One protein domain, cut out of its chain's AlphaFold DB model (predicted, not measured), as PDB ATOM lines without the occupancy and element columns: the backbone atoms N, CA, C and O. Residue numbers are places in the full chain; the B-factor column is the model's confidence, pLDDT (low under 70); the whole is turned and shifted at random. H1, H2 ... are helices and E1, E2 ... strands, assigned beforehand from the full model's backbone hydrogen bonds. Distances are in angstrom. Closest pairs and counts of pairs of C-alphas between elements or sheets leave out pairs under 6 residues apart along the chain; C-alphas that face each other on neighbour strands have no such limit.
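This is residues 27 to 113 of the 135 residues of a protein of Blastocatellia bacterium (UniProt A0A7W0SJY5). A closed barrel of eight antiparallel strands, E1 to E8, makes the body, with the short helix H1 outside it at one end. Round the ring the strands follow chain order, a meander, each strand the antiparallel neighbour of the one before, and E8 closes on E1. The 87 printed residues hold one named helix, H1, then eight named strands; the class is mostly strand. The whole is compact, with a radius of gyration of the C-alphas of 12.0 A, and spans 33 by 29 by 27 A.

E8, residues 106 to 111, closes the barrel beside E1, residues 33 to 37, with N 36 and O 109 at 2.8 A, within hydrogen-bond range. On the other side of E1 lies E2, residues 43 to 47, with N 35 and O 45 at 2.9 A. E3, residues 52 to 57, and E4, residues 63 to 71, form a hairpin, with N 55 and O 64 at 2.8 A; E4 bends by 52 degrees at residue 66. E6, residues 84 to 92, bends by 66 degrees at residue 89. Its pairing is staggered: residues 84 to 88 pair with E5, residues 74 to 79, N 75 and O 87 at 2.8 A, and residues 88 to 92 with E7, residues 96 to 100, N 88 and O 100 at 2.8 A. H1, residues 27 to 31, is on the barrel at a height over the sheet of 6.3 A, over none of the strands; its O i to N i+4 pair is within hydrogen-bond range. The closest C-alphas of H1 and E4, Ser 28 and Ile 70, are 6.1 A apart.

From first to last C-alpha E4 measures 24.9 A, E6 20.7 A and E3 17.3 A. H1 begins at C-alpha 27 (26.460, -50.398, -12.822), and E8 ends at C-alpha 111 (28.459, -39.397, -0.025).

The two farthest C-alphas, of Gly 59 and Gly 72, are 34.5 A apart. The printed part has no cut, and its links are tight. Mean pLDDT of the printed part is 90.2; residue 113 is under 70.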
ATOM      1  N   TRP A  27      25.326 -51.175 -13.308       86.19
ATOM      2  CA  TRP A  27      26.460 -50.398 -12.822       86.19
ATOM      3  C   TRP A  27      26.403 -48.935 -13.256       86.19
ATOM      4  O   TRP A  27      26.655 -48.060 -12.434       86.19
ATOM      5  N   SER A  28      25.953 -48.643 -14.481       88.31
ATOM      6  CA  SER A  28      25.774 -47.256 -14.942       88.31
ATOM      7  C   SER A  28      24.758 -46.482 -14.100       88.31
ATOM      8  O   SER A  28      24.904 -45.280 -13.923       88.31
ATOM      9  N   LYS A  29      23.752 -47.149 -13.527       90.00
ATOM     10  CA  LYS A  29      22.808 -46.506 -12.599       90.00
ATOM     11  C   LYS A  29      23.402 -46.386 -11.195       90.00
ATOM     12  O   LYS A  29      23.217 -45.367 -10.540       90.00
ATOM     13  N   LEU A  30      24.121 -47.411 -10.739       92.75
ATOM     14  CA  LEU A  30      24.701 -47.457  -9.394       92.75
ATOM     15  C   LEU A  30      25.861 -46.480  -9.200       92.75
ATOM     16  O   LEU A  30      26.051 -45.989  -8.093       92.75
ATOM     17  N   ILE A  31      26.630 -46.172 -10.245       94.50
ATOM     18  CA  ILE A  31      27.766 -45.253 -10.133       94.50
ATOM     19  C   ILE A  31      27.339 -43.785 -10.003       94.50
ATOM     20  O   ILE A  31      28.045 -43.005  -9.365       94.50
ATOM     21  N   VAL A  32      26.170 -43.407 -10.538       94.44
ATOM     22  CA  VAL A  32      25.660 -42.025 -10.503       94.44
ATOM     23  C   VAL A  32      25.521 -41.554  -9.064       94.44
ATOM     24  O   VAL A  32      24.860 -42.205  -8.255       94.44
ATOM     25  N   GLY A  33      26.146 -40.429  -8.735       92.69
ATOM     26  CA  GLY A  33      26.222 -39.889  -7.383       92.69
ATOM     27  C   GLY A  33      27.599 -39.328  -7.059       92.69
ATOM     28  O   GLY A  33      28.493 -39.289  -7.905       92.69
ATOM     29  N   GLN A  34      27.749 -38.866  -5.819       93.62
ATOM     30  CA  GLN A  34      29.006 -38.349  -5.298       93.62
ATOM     31  C   GLN A  34      29.680 -39.396  -4.414       93.62
ATOM     32  O   GLN A  34      29.035 -40.070  -3.610       93.62
ATOM     33  N   TRP A  35      30.991 -39.508  -4.560       94.25
ATOM     34  CA  TRP A  35      31.828 -40.463  -3.853       94.25
ATOM     35  C   TRP A  35      32.975 -39.734  -3.158       94.25
ATOM     36  O   TRP A  35      33.313 -38.607  -3.511       94.25
ATOM     37  N   THR A  36      33.579 -40.389  -2.177       91.88
ATOM     38  CA  THR A  36      34.814 -39.958  -1.523       91.88
ATOM     39  C   THR A  36      35.796 -41.112  -1.508       91.88
ATOM     40  O   THR A  36      35.391 -42.262  -1.342       91.88
ATOM     41  N   ILE A  37      37.076 -40.806  -1.654       88.38
ATOM     42  CA  ILE A  37      38.167 -41.745  -1.408       88.38
ATOM     43  C   ILE A  37      39.075 -41.162  -0.334       88.38
ATOM     44  O   ILE A  37      39.431 -39.982  -0.386       88.38
ATOM     45  N   ASP A  38      39.435 -42.008   0.630       77.62
ATOM     46  CA  ASP A  38      40.363 -41.691   1.716       77.62
ATOM     47  C   ASP A  38      41.804 -41.668   1.160       77.62
ATOM     48  O   ASP A  38      42.632 -42.525   1.456       77.62
ATOM     49  N   SER A  39      42.092 -40.707   0.276       78.69
ATOM     50  CA  SER A  39      43.437 -40.382  -0.214       78.69
ATOM     51  C   SER A  39      43.957 -39.100   0.434       78.69
ATOM     52  O   SER A  39      43.180 -38.336   0.999       78.69
ATOM     53  N   GLN A  40      45.260 -38.828   0.323       78.06
ATOM     54  CA  GLN A  40      45.823 -37.512   0.639       78.06
ATOM     55  C   GLN A  40      46.380 -36.858  -0.637       78.06
ATOM     56  O   GLN A  40      47.336 -37.389  -1.204       78.06
ATOM     57  N   PRO A  41      45.780 -35.749  -1.115       77.50
ATOM     58  CA  PRO A  41      44.566 -35.108  -0.591       77.50
ATOM     59  C   PRO A  41      43.285 -35.940  -0.842       77.50
ATOM     60  O   PRO A  41      43.247 -36.747  -1.784       77.50
ATOM     61  N   PRO A  42      42.223 -35.761  -0.027       83.75
ATOM     62  CA  PRO A  42      40.919 -36.366  -0.288       83.75
ATOM     63  C   PRO A  42      40.363 -35.946  -1.648       83.75
ATOM     64  O   PRO A  42      40.530 -34.805  -2.085       83.75
ATOM     65  N   ARG A  43      39.691 -36.878  -2.320       88.25
ATOM     66  CA  ARG A  43      39.155 -36.701  -3.676       88.25
ATOM     67  C   ARG A  43      37.659 -36.994  -3.690       88.25
ATOM     68  O   ARG A  43      37.225 -38.003  -3.133       88.25
ATOM     69  N   PHE A  44      36.896 -36.160  -4.394       91.19
ATOM     70  CA  PHE A  44      35.434 -36.248  -4.460       91.19
ATOM     71  C   PHE A  44      34.934 -36.374  -5.899       91.19
ATOM     72  O   PHE A  44      34.510 -35.377  -6.494       91.19
ATOM     73  N   PRO A  45      35.001 -37.570  -6.507       94.12
ATOM     74  CA  PRO A  45      34.415 -37.766  -7.816       94.12
ATOM     75  C   PRO A  45      32.883 -37.759  -7.744       94.12
ATOM     76  O   PRO A  45      32.273 -38.363  -6.857       94.12
ATOM     77  N   ARG A  46      32.248 -37.100  -8.712       94.69
ATOM     78  CA  ARG A  46      30.798 -37.090  -8.913       94.69
ATOM     79  C   ARG A  46      30.485 -37.521 -10.337       94.69
ATOM     80  O   ARG A  46      31.018 -36.941 -11.275       94.69
ATOM     81  N   PHE A  47      29.605 -38.504 -10.485       95.38
ATOM     82  CA  PHE A  47      29.132 -39.007 -11.775       95.38
ATOM     83  C   PHE A  47      27.664 -38.630 -11.953       95.38
ATOM     84  O   PHE A  47      26.844 -38.904 -11.071       95.38
ATOM     85  N   LEU A  48      27.327 -37.996 -13.072       93.69
ATOM     86  CA  LEU A  48      25.962 -37.597 -13.412       93.69
ATOM     87  C   LEU A  48      25.356 -38.550 -14.445       93.69
ATOM     88  O   LEU A  48      26.066 -39.147 -15.254       93.69
ATOM     89  N   ALA A  49      24.029 -38.685 -14.415       91.88
ATOM     90  CA  ALA A  49      23.283 -39.594 -15.289       91.88
ATOM     91  C   ALA A  49      23.376 -39.231 -16.783       91.88
ATOM     92  O   ALA A  49      23.156 -40.087 -17.633       91.88
ATOM     93  N   ASP A  50      23.738 -37.988 -17.102       90.19
ATOM     94  CA  ASP A  50      23.951 -37.497 -18.468       90.19
ATOM     95  C   ASP A  50      25.313 -37.910 -19.067       90.19
ATOM     96  O   ASP A  50      25.646 -37.526 -20.194       90.19
ATOM     97  N   GLY A  51      26.124 -38.666 -18.317       92.50
ATOM     98  CA  GLY A  51      27.455 -39.114 -18.721       92.50
ATOM     99  C   GLY A  51      28.574 -38.107 -18.452       92.50
ATOM    100  O   GLY A  51      29.697 -38.328 -18.904       92.50
ATOM    101  N   THR A  52      28.318 -37.007 -17.737       95.19
ATOM    102  CA  THR A  52      29.372 -36.106 -17.240       95.19
ATOM    103  C   THR A  52      29.903 -36.553 -15.880       95.19
ATOM    104  O   THR A  52      29.201 -37.191 -15.087       95.19
ATOM    105  N   TRP A  53      31.172 -36.256 -15.602       95.75
ATOM    106  CA  TRP A  53      31.755 -36.445 -14.276       95.75
ATOM    107  C   TRP A  53      32.673 -35.284 -13.900       95.75
ATOM    108  O   TRP A  53      33.226 -34.601 -14.766       95.75
ATOM    109  N   THR A  54      32.843 -35.086 -12.599       93.38
ATOM    110  CA  THR A  54      33.764 -34.102 -12.024       93.38
ATOM    111  C   THR A  54      34.595 -34.742 -10.924       93.38
ATOM    112  O   THR A  54      34.128 -35.659 -10.253       93.38
ATOM    113  N   LEU A  55      35.792 -34.226 -10.681       90.69
ATOM    114  CA  LEU A  55      36.661 -34.595  -9.574       90.69
ATOM    115  C   LEU A  55      37.216 -33.337  -8.928       90.69
ATOM    116  O   LEU A  55      37.927 -32.562  -9.562       90.69
ATOM    117  N   MET A  56      36.878 -33.175  -7.654       87.62
ATOM    118  CA  MET A  56      37.374 -32.107  -6.801       87.62
ATOM    119  C   MET A  56      38.409 -32.669  -5.829       87.62
ATOM    120  O   MET A  56      38.217 -33.757  -5.274       87.62
ATOM    121  N   TYR A  57      39.479 -31.915  -5.613       83.88
ATOM    122  CA  TYR A  57      40.532 -32.220  -4.653       83.88
ATOM    123  C   TYR A  57      40.349 -31.336  -3.418       83.88
ATOM    124  O   TYR A  57      40.101 -30.141  -3.536       83.88
ATOM    125  N   MET A  58      40.440 -31.900  -2.217       77.50
ATOM    126  CA  MET A  58      40.434 -31.075  -1.007       77.50
ATOM    127  C   MET A  58      41.731 -30.274  -0.902       77.50
ATOM    128  O   MET A  58      42.807 -30.831  -1.094       77.50
ATOM    129  N   GLY A  59      41.631 -28.987  -0.566       73.38
ATOM    130  CA  GLY A  59      42.796 -28.105  -0.417       73.38
ATOM    131  C   GLY A  59      43.312 -27.497  -1.728       73.38
ATOM    132  O   GLY A  59      44.160 -26.607  -1.683       73.38
ATOM    133  N   ASP A  60      42.749 -27.906  -2.868       74.06
ATOM    134  CA  ASP A  60      43.067 -27.410  -4.206       74.06
ATOM    135  C   ASP A  60      41.772 -26.952  -4.904       74.06
ATOM    136  O   ASP A  60      40.727 -27.590  -4.803       74.06
ATOM    137  N   THR A  61      41.820 -25.810  -5.587       72.44
ATOM    138  CA  THR A  61      40.691 -25.291  -6.376       72.44
ATOM    139  C   THR A  61      40.569 -25.970  -7.740       72.44
ATOM    140  O   THR A  61      39.629 -25.692  -8.484       72.44
ATOM    141  N   SER A  62      41.510 -26.848  -8.088       75.94
ATOM    142  CA  SER A  62      41.499 -27.593  -9.339       75.94
ATOM    143  C   SER A  62      40.322 -28.566  -9.385       75.94
ATOM    144  O   SER A  62      40.190 -29.479  -8.566       75.94
ATOM    145  N   VAL A  63      39.471 -28.390 -10.395       82.12
ATOM    146  CA  VAL A  63      38.387 -29.317 -10.725       82.12
ATOM    147  C   VAL A  63      38.721 -29.977 -12.049       82.12
ATOM    148  O   VAL A  63      38.886 -29.309 -13.068       82.12
ATOM    149  N   GLN A  64      38.795 -31.303 -12.046       88.69
ATOM    150  CA  GLN A  64      38.863 -32.074 -13.281       88.69
ATOM    151  C   GLN A  64      37.453 -32.449 -13.713       88.69
ATOM    152  O   GLN A  64      36.604 -32.771 -12.883       88.69
ATOM    153  N   THR A  65      37.192 -32.406 -15.012       93.19
ATOM    154  CA  THR A  65      35.882 -32.717 -15.582       93.19
ATOM    155  C   THR A  65      36.033 -33.601 -16.808       93.19
ATOM    156  O   THR A  65      37.128 -33.740 -17.362       93.19
ATOM    157  N   GLY A  66      34.925 -34.191 -17.241       94.88
ATOM    158  CA  GLY A  66      34.821 -34.760 -18.573       94.88
ATOM    159  C   GLY A  66      33.641 -35.711 -18.710       94.88
ATOM    160  O   GLY A  66      32.593 -35.520 -18.088       94.88
ATOM    161  N   ARG A  67      33.796 -36.743 -19.542       97.44
ATOM    162  CA  ARG A  67      32.744 -37.722 -19.857       97.44
ATOM    163  C   ARG A  67      33.076 -39.090 -19.276       97.44
ATOM    164  O   ARG A  67      34.245 -39.434 -19.124       97.44
ATOM    165  N   TRP A  68      32.066 -39.888 -18.961       97.44
ATOM    166  CA  TRP A  68      32.255 -41.255 -18.486       97.44
ATOM    167  C   TRP A  68      31.262 -42.220 -19.124       97.44
ATOM    168  O   TRP A  68      30.189 -41.827 -19.581       97.44
ATOM    169  N   ARG A  69      31.636 -43.499 -19.148       96.00
ATOM    170  CA  ARG A  69      30.749 -44.618 -19.484       96.00
ATOM    171  C   ARG A  69      31.253 -45.911 -18.855       96.00
ATOM    172  O   ARG A  69      32.410 -45.989 -18.443       96.00
ATOM    173  N   ILE A  70      30.390 -46.919 -18.795       95.00
ATOM    174  CA  ILE A  70      30.750 -48.271 -18.359       95.00
ATOM    175  C   ILE A  70      30.590 -49.229 -19.538       95.00
ATOM    176  O   ILE A  70      29.550 -49.242 -20.193       95.00
ATOM    177  N   GLU A  71      31.620 -50.032 -19.785       93.25
ATOM    178  CA  GLU A  71      31.628 -51.107 -20.778       93.25
ATOM    179  C   GLU A  71      31.946 -52.430 -20.079       93.25
ATOM    180  O   GLU A  71      33.062 -52.641 -19.597       93.25
ATOM    181  N   GLY A  72      30.956 -53.321 -19.982       90.25
ATOM    182  CA  GLY A  72      31.090 -54.562 -19.222       90.25
ATOM    183  C   GLY A  72      31.465 -54.272 -17.769       90.25
ATOM    184  O   GLY A  72      30.669 -53.679 -17.039       90.25
ATOM    185  N   LYS A  73      32.685 -54.665 -17.371       92.81
ATOM    186  CA  LYS A  73      33.230 -54.375 -16.039       92.81
ATOM    187  C   LYS A  73      34.194 -53.188 -15.951       92.81
ATOM    188  O   LYS A  73      34.838 -52.990 -14.925       92.81
ATOM    189  N   THR A  74      34.298 -52.391 -17.007       95.31
ATOM    190  CA  THR A  74      35.275 -51.302 -17.095       95.31
ATOM    191  C   THR A  74      34.586 -49.950 -17.018       95.31
ATOM    192  O   THR A  74      33.723 -49.641 -17.836       95.31
ATOM    193  N   LEU A  75      35.008 -49.111 -16.077       96.69
ATOM    194  CA  LEU A  75      34.712 -47.684 -16.058       96.69
ATOM    195  C   LEU A  75      35.726 -46.939 -16.928       96.69
ATOM    196  O   LEU A  75      36.929 -46.987 -16.669       96.69
ATOM    197  N   ILE A  76      35.235 -46.201 -17.919       97.00
ATOM    198  CA  ILE A  76      36.051 -45.357 -18.794       97.00
ATOM    199  C   ILE A  76      35.745 -43.896 -18.479       97.00
ATOM    200  O   ILE A  76      34.588 -43.481 -18.530       97.00
ATOM    201  N   ARG A  77      36.786 -43.125 -18.160       96.56
ATOM    202  CA  ARG A  77      36.727 -41.680 -17.921       96.56
ATOM    203  C   ARG A  77      37.547 -40.959 -18.981       96.56
ATOM    204  O   ARG A  77      38.741 -41.210 -19.109       96.56
ATOM    205  N   TYR A  78      36.891 -40.066 -19.703       95.50
ATOM    206  CA  TYR A  78      37.487 -39.124 -20.639       95.50
ATOM    207  C   TYR A  78      37.622 -37.795 -19.915       95.50
ATOM    208  O   TYR A  78      36.629 -37.281 -19.401       95.50
ATOM    209  N   TYR A  79      38.833 -37.272 -19.833       94.19
ATOM    210  CA  TYR A  79      39.144 -36.018 -19.166       94.19
ATOM    211  C   TYR A  79      39.108 -34.891 -20.198       94.19
ATOM    212  O   TYR A  79      39.466 -35.089 -21.359       94.19
ATOM    213  N   SER A  80      38.722 -33.689 -19.775       90.25
ATOM    214  CA  SER A  80      38.685 -32.510 -20.650       90.25
ATOM    215  C   SER A  80      40.061 -32.115 -21.209       90.25
ATOM    216  O   SER A  80      40.132 -31.406 -22.204       90.25
ATOM    217  N   ASN A  81      41.154 -32.600 -20.611       89.69
ATOM    218  CA  ASN A  81      42.522 -32.428 -21.114       89.69
ATOM    219  C   ASN A  81      42.929 -33.467 -22.184       89.69
ATOM    220  O   ASN A  81      44.091 -33.503 -22.581       89.69
ATOM    221  N   GLY A  82      42.012 -34.340 -22.615       92.19
ATOM    222  CA  GLY A  82      42.268 -35.401 -23.591       92.19
ATOM    223  C   GLY A  82      42.758 -36.732 -23.001       92.19
ATOM    224  O   GLY A  82      42.798 -37.727 -23.724       92.19
ATOM    225  N   GLU A  83      43.080 -36.806 -21.702       94.75
ATOM    226  CA  GLU A  83      43.441 -38.076 -21.055       94.75
ATOM    227  C   GLU A  83      42.239 -39.032 -21.051       94.75
ATOM    228  O   GLU A  83      41.089 -38.645 -20.836       94.75
ATOM    229  N   THR A  84      42.504 -40.322 -21.252       96.12
ATOM    230  CA  THR A  84      41.519 -41.380 -21.021       96.12
ATOM    231  C   THR A  84      42.033 -42.332 -19.956       96.12
ATOM    232  O   THR A  84      43.111 -42.908 -20.090       96.12
ATOM    233  N   ARG A  85      41.224 -42.560 -18.920       95.50
ATOM    234  CA  ARG A  85      41.516 -43.523 -17.856       95.50
ATOM    235  C   ARG A  85      40.507 -44.655 -17.869       95.50
ATOM    236  O   ARG A  85      39.301 -44.424 -17.903       95.50
ATOM    237  N   ARG A  86      41.015 -45.884 -17.804       97.00
ATOM    238  CA  ARG A  86      40.216 -47.107 -17.695       97.00
ATOM    239  C   ARG A  86      40.447 -47.728 -16.325       97.00
ATOM    240  O   ARG A  86      41.596 -47.881 -15.922       97.00
ATOM    241  N   SER A  87      39.368 -48.050 -15.626       96.62
ATOM    242  CA  SER A  87      39.403 -48.716 -14.326       96.62
ATOM    243  C   SER A  87      38.503 -49.942 -14.358       96.62
ATOM    244  O   SER A  87      37.344 -49.836 -14.754       96.62
ATOM    245  N   GLU A  88      39.005 -51.084 -13.914       96.69
ATOM    246  CA  GLU A  88      38.177 -52.253 -13.644       96.69
ATOM    247  C   GLU A  88      37.338 -52.001 -12.388       96.69
ATOM    248  O   GLU A  88      37.837 -51.503 -11.378       96.69
ATOM    249  N   ILE A  89      36.051 -52.321 -12.452       95.56
ATOM    250  CA  ILE A  89      35.141 -52.241 -11.313       95.56
ATOM    251  C   ILE A  89      35.145 -53.613 -10.634       95.56
ATOM    252  O   ILE A  89      34.574 -54.578 -11.145       95.56
ATOM    253  N   LEU A  90      35.779 -53.680  -9.465       94.25
ATOM    254  CA  LEU A  90      35.829 -54.889  -8.640       94.25
ATOM    255  C   LEU A  90      34.558 -55.037  -7.794       94.25
ATOM    256  O   LEU A  90      34.065 -56.145  -7.586       94.25
ATOM    257  N   LYS A  91      34.006 -53.909  -7.332       93.81
ATOM    258  CA  LYS A  91      32.762 -53.835  -6.559       93.81
ATOM    259  C   LYS A  91      32.045 -52.520  -6.845       93.81
ATOM    260  O   LYS A  91      32.691 -51.479  -6.946       93.81
ATOM    261  N   LEU A  92      30.720 -52.559  -6.948       94.00
ATOM    262  CA  LEU A  92      29.885 -51.365  -7.054       94.00
ATOM    263  C   LEU A  92      28.482 -51.639  -6.504       94.00
ATOM    264  O   LEU A  92      27.719 -52.410  -7.086       94.00
ATOM    265  N   ASP A  93      28.144 -50.971  -5.405       93.19
ATOM    266  CA  ASP A  93      26.820 -50.997  -4.789       93.19
ATOM    267  C   ASP A  93      26.364 -49.588  -4.361       93.19
ATOM    268  O   ASP A  93      26.918 -48.575  -4.786       93.19
ATOM    269  N   LYS A  94      25.294 -49.496  -3.563       88.50
ATOM    270  CA  LYS A  94      24.722 -48.213  -3.122       88.50
ATOM    271  C   LYS A  94      25.604 -47.446  -2.131       88.50
ATOM    272  O   LYS A  94      25.290 -46.303  -1.829       88.50
ATOM    273  N   SER A  95      26.650 -48.050  -1.586       90.75
ATOM    274  CA  SER A  95      27.458 -47.500  -0.495       90.75
ATOM    275  C   SER A  95      28.952 -47.497  -0.797       90.75
ATOM    276  O   SER A  95      29.658 -46.594  -0.345       90.75
ATOM    277  N   GLU A  96      29.418 -48.456  -1.594       93.94
ATOM    278  CA  GLU A  96      30.827 -48.684  -1.877       93.94
ATOM    279  C   GLU A  96      31.074 -48.861  -3.379       93.94
ATOM    280  O   GLU A  96      30.275 -49.453  -4.111       93.94
ATOM    281  N   MET A  97      32.213 -48.347  -3.832       95.50
ATOM    282  CA  MET A  97      32.762 -48.608  -5.154       95.50
ATOM    283  C   MET A  97      34.249 -48.921  -5.002       95.50
ATOM    284  O   MET A  97      34.975 -48.161  -4.372       95.50
ATOM    285  N   VAL A  98      34.709 -50.026  -5.585       95.00
ATOM    286  CA  VAL A  98      36.121 -50.423  -5.586       95.00
ATOM    287  C   VAL A  98      36.592 -50.493  -7.027       95.00
ATOM    288  O   VAL A  98      36.057 -51.268  -7.826       95.00
ATOM    289  N   LEU A  99      37.578 -49.660  -7.359       95.69
ATOM    290  CA  LEU A  99      38.135 -49.554  -8.700       95.69
ATOM    291  C   LEU A  99      39.595 -49.983  -8.703       95.69
ATOM    292  O   LEU A  99      40.377 -49.549  -7.866       95.69
ATOM    293  N   HIS A 100      39.997 -50.750  -9.705       95.56
ATOM    294  CA  HIS A 100      41.396 -51.050  -9.962       95.56
ATOM    295  C   HIS A 100      41.823 -50.362 -11.262       95.56
ATOM    296  O   HIS A 100      41.252 -50.594 -12.323       95.56
ATOM    297  N   THR A 101      42.791 -49.448 -11.172       89.81
ATOM    298  CA  THR A 101      43.334 -48.733 -12.342       89.81
ATOM    299  C   THR A 101      44.763 -49.188 -12.613       89.81
ATOM    300  O   THR A 101      45.054 -49.725 -13.676       89.81
ATOM    301  N   ARG A 102      45.654 -48.938 -11.646       84.50
ATOM    302  CA  ARG A 102      47.057 -49.362 -11.604       84.50
ATOM    303  C   ARG A 102      47.475 -49.388 -10.134       84.50
ATOM    304  O   ARG A 102      47.159 -48.439  -9.420       84.50
ATOM    305  N   GLY A 103      48.206 -50.414  -9.707       86.75
ATOM    306  CA  GLY A 103      48.616 -50.552  -8.307       86.75
ATOM    307  C   GLY A 103      47.458 -50.984  -7.394       86.75
ATOM    308  O   GLY A 103      46.565 -51.691  -7.856       86.75
ATOM    309  N   PRO A 104      47.466 -50.604  -6.102       89.06
ATOM    310  CA  PRO A 104      46.398 -50.958  -5.170       89.06
ATOM    311  C   PRO A 104      45.018 -50.489  -5.647       89.06
ATOM    312  O   PRO A 104      44.891 -49.476  -6.336       89.06
ATOM    313  N   ALA A 105      43.974 -51.223  -5.261       92.81
ATOM    314  CA  ALA A 105      42.606 -50.828  -5.562       92.81
ATOM    315  C   ALA A 105      42.230 -49.537  -4.815       92.81
ATOM    316  O   ALA A 105      42.527 -49.358  -3.636       92.81
ATOM    317  N   ASP A 106      41.539 -48.645  -5.515       93.12
ATOM    318  CA  ASP A 106      40.945 -47.441  -4.960       93.12
ATOM    319  C   ASP A 106      39.591 -47.801  -4.320       93.12
ATOM    320  O   ASP A 106      38.676 -48.267  -5.006       93.12
ATOM    321  N   HIS A 107      39.442 -47.537  -3.020       94.50
ATOM    322  CA  HIS A 107      38.196 -47.756  -2.280       94.50
ATOM    323  C   HIS A 107      37.429 -46.442  -2.104       94.50
ATOM    324  O   HIS A 107      37.904 -45.508  -1.455       94.50
ATOM    325  N   TYR A 108      36.221 -46.386  -2.654       94.56
ATOM    326  CA  TYR A 108      35.337 -45.230  -2.597       94.56
ATOM    327  C   TYR A 108      34.120 -45.517  -1.720       94.56
ATOM    328  O   TYR A 108      33.488 -46.567  -1.825       94.56
ATOM    329  N   LYS A 109      33.730 -44.528  -0.916       93.88
ATOM    330  CA  LYS A 109      32.487 -44.524  -0.137       93.88
ATOM    331  C   LYS A 109      31.520 -43.511  -0.729       93.88
ATOM    332  O   LYS A 109      31.926 -42.418  -1.126       93.88
ATOM    333  N   ARG A 110      30.234 -43.846  -0.791       92.94
ATOM    334  CA  ARG A 110      29.215 -42.913  -1.276       92.94
ATOM    335  C   ARG A 110      28.994 -41.783  -0.270       92.94
ATOM    336  O   ARG A 110      28.848 -42.023   0.930       92.94
ATOM    337  N   LEU A 111      28.915 -40.556  -0.778       86.12
ATOM    338  CA  LEU A 111      28.459 -39.397  -0.025       86.12
ATOM    339  C   LEU A 111      26.943 -39.255  -0.193       86.12
ATOM    340  O   LEU A 111      26.440 -39.050  -1.297       86.12
ATOM    341  N   THR A 112      26.209 -39.391   0.907       73.06
ATOM    342  CA  THR A 112      24.770 -39.116   0.986       73.06
ATOM    343  C   THR A 112      24.549 -37.741   1.610       73.06
ATOM    344  O   THR A 112      25.244 -37.367   2.557       73.06
ATOM    345  N   ALA A 113      23.590 -36.977   1.080       53.38
ATOM    346  CA  ALA A 113      23.192 -35.694   1.658       53.38
ATOM    347  C   ALA A 113      22.859 -35.872   3.152       53.38
ATOM    348  O   ALA A 113      22.191 -36.835   3.525       53.38
TER     349      ALA A 113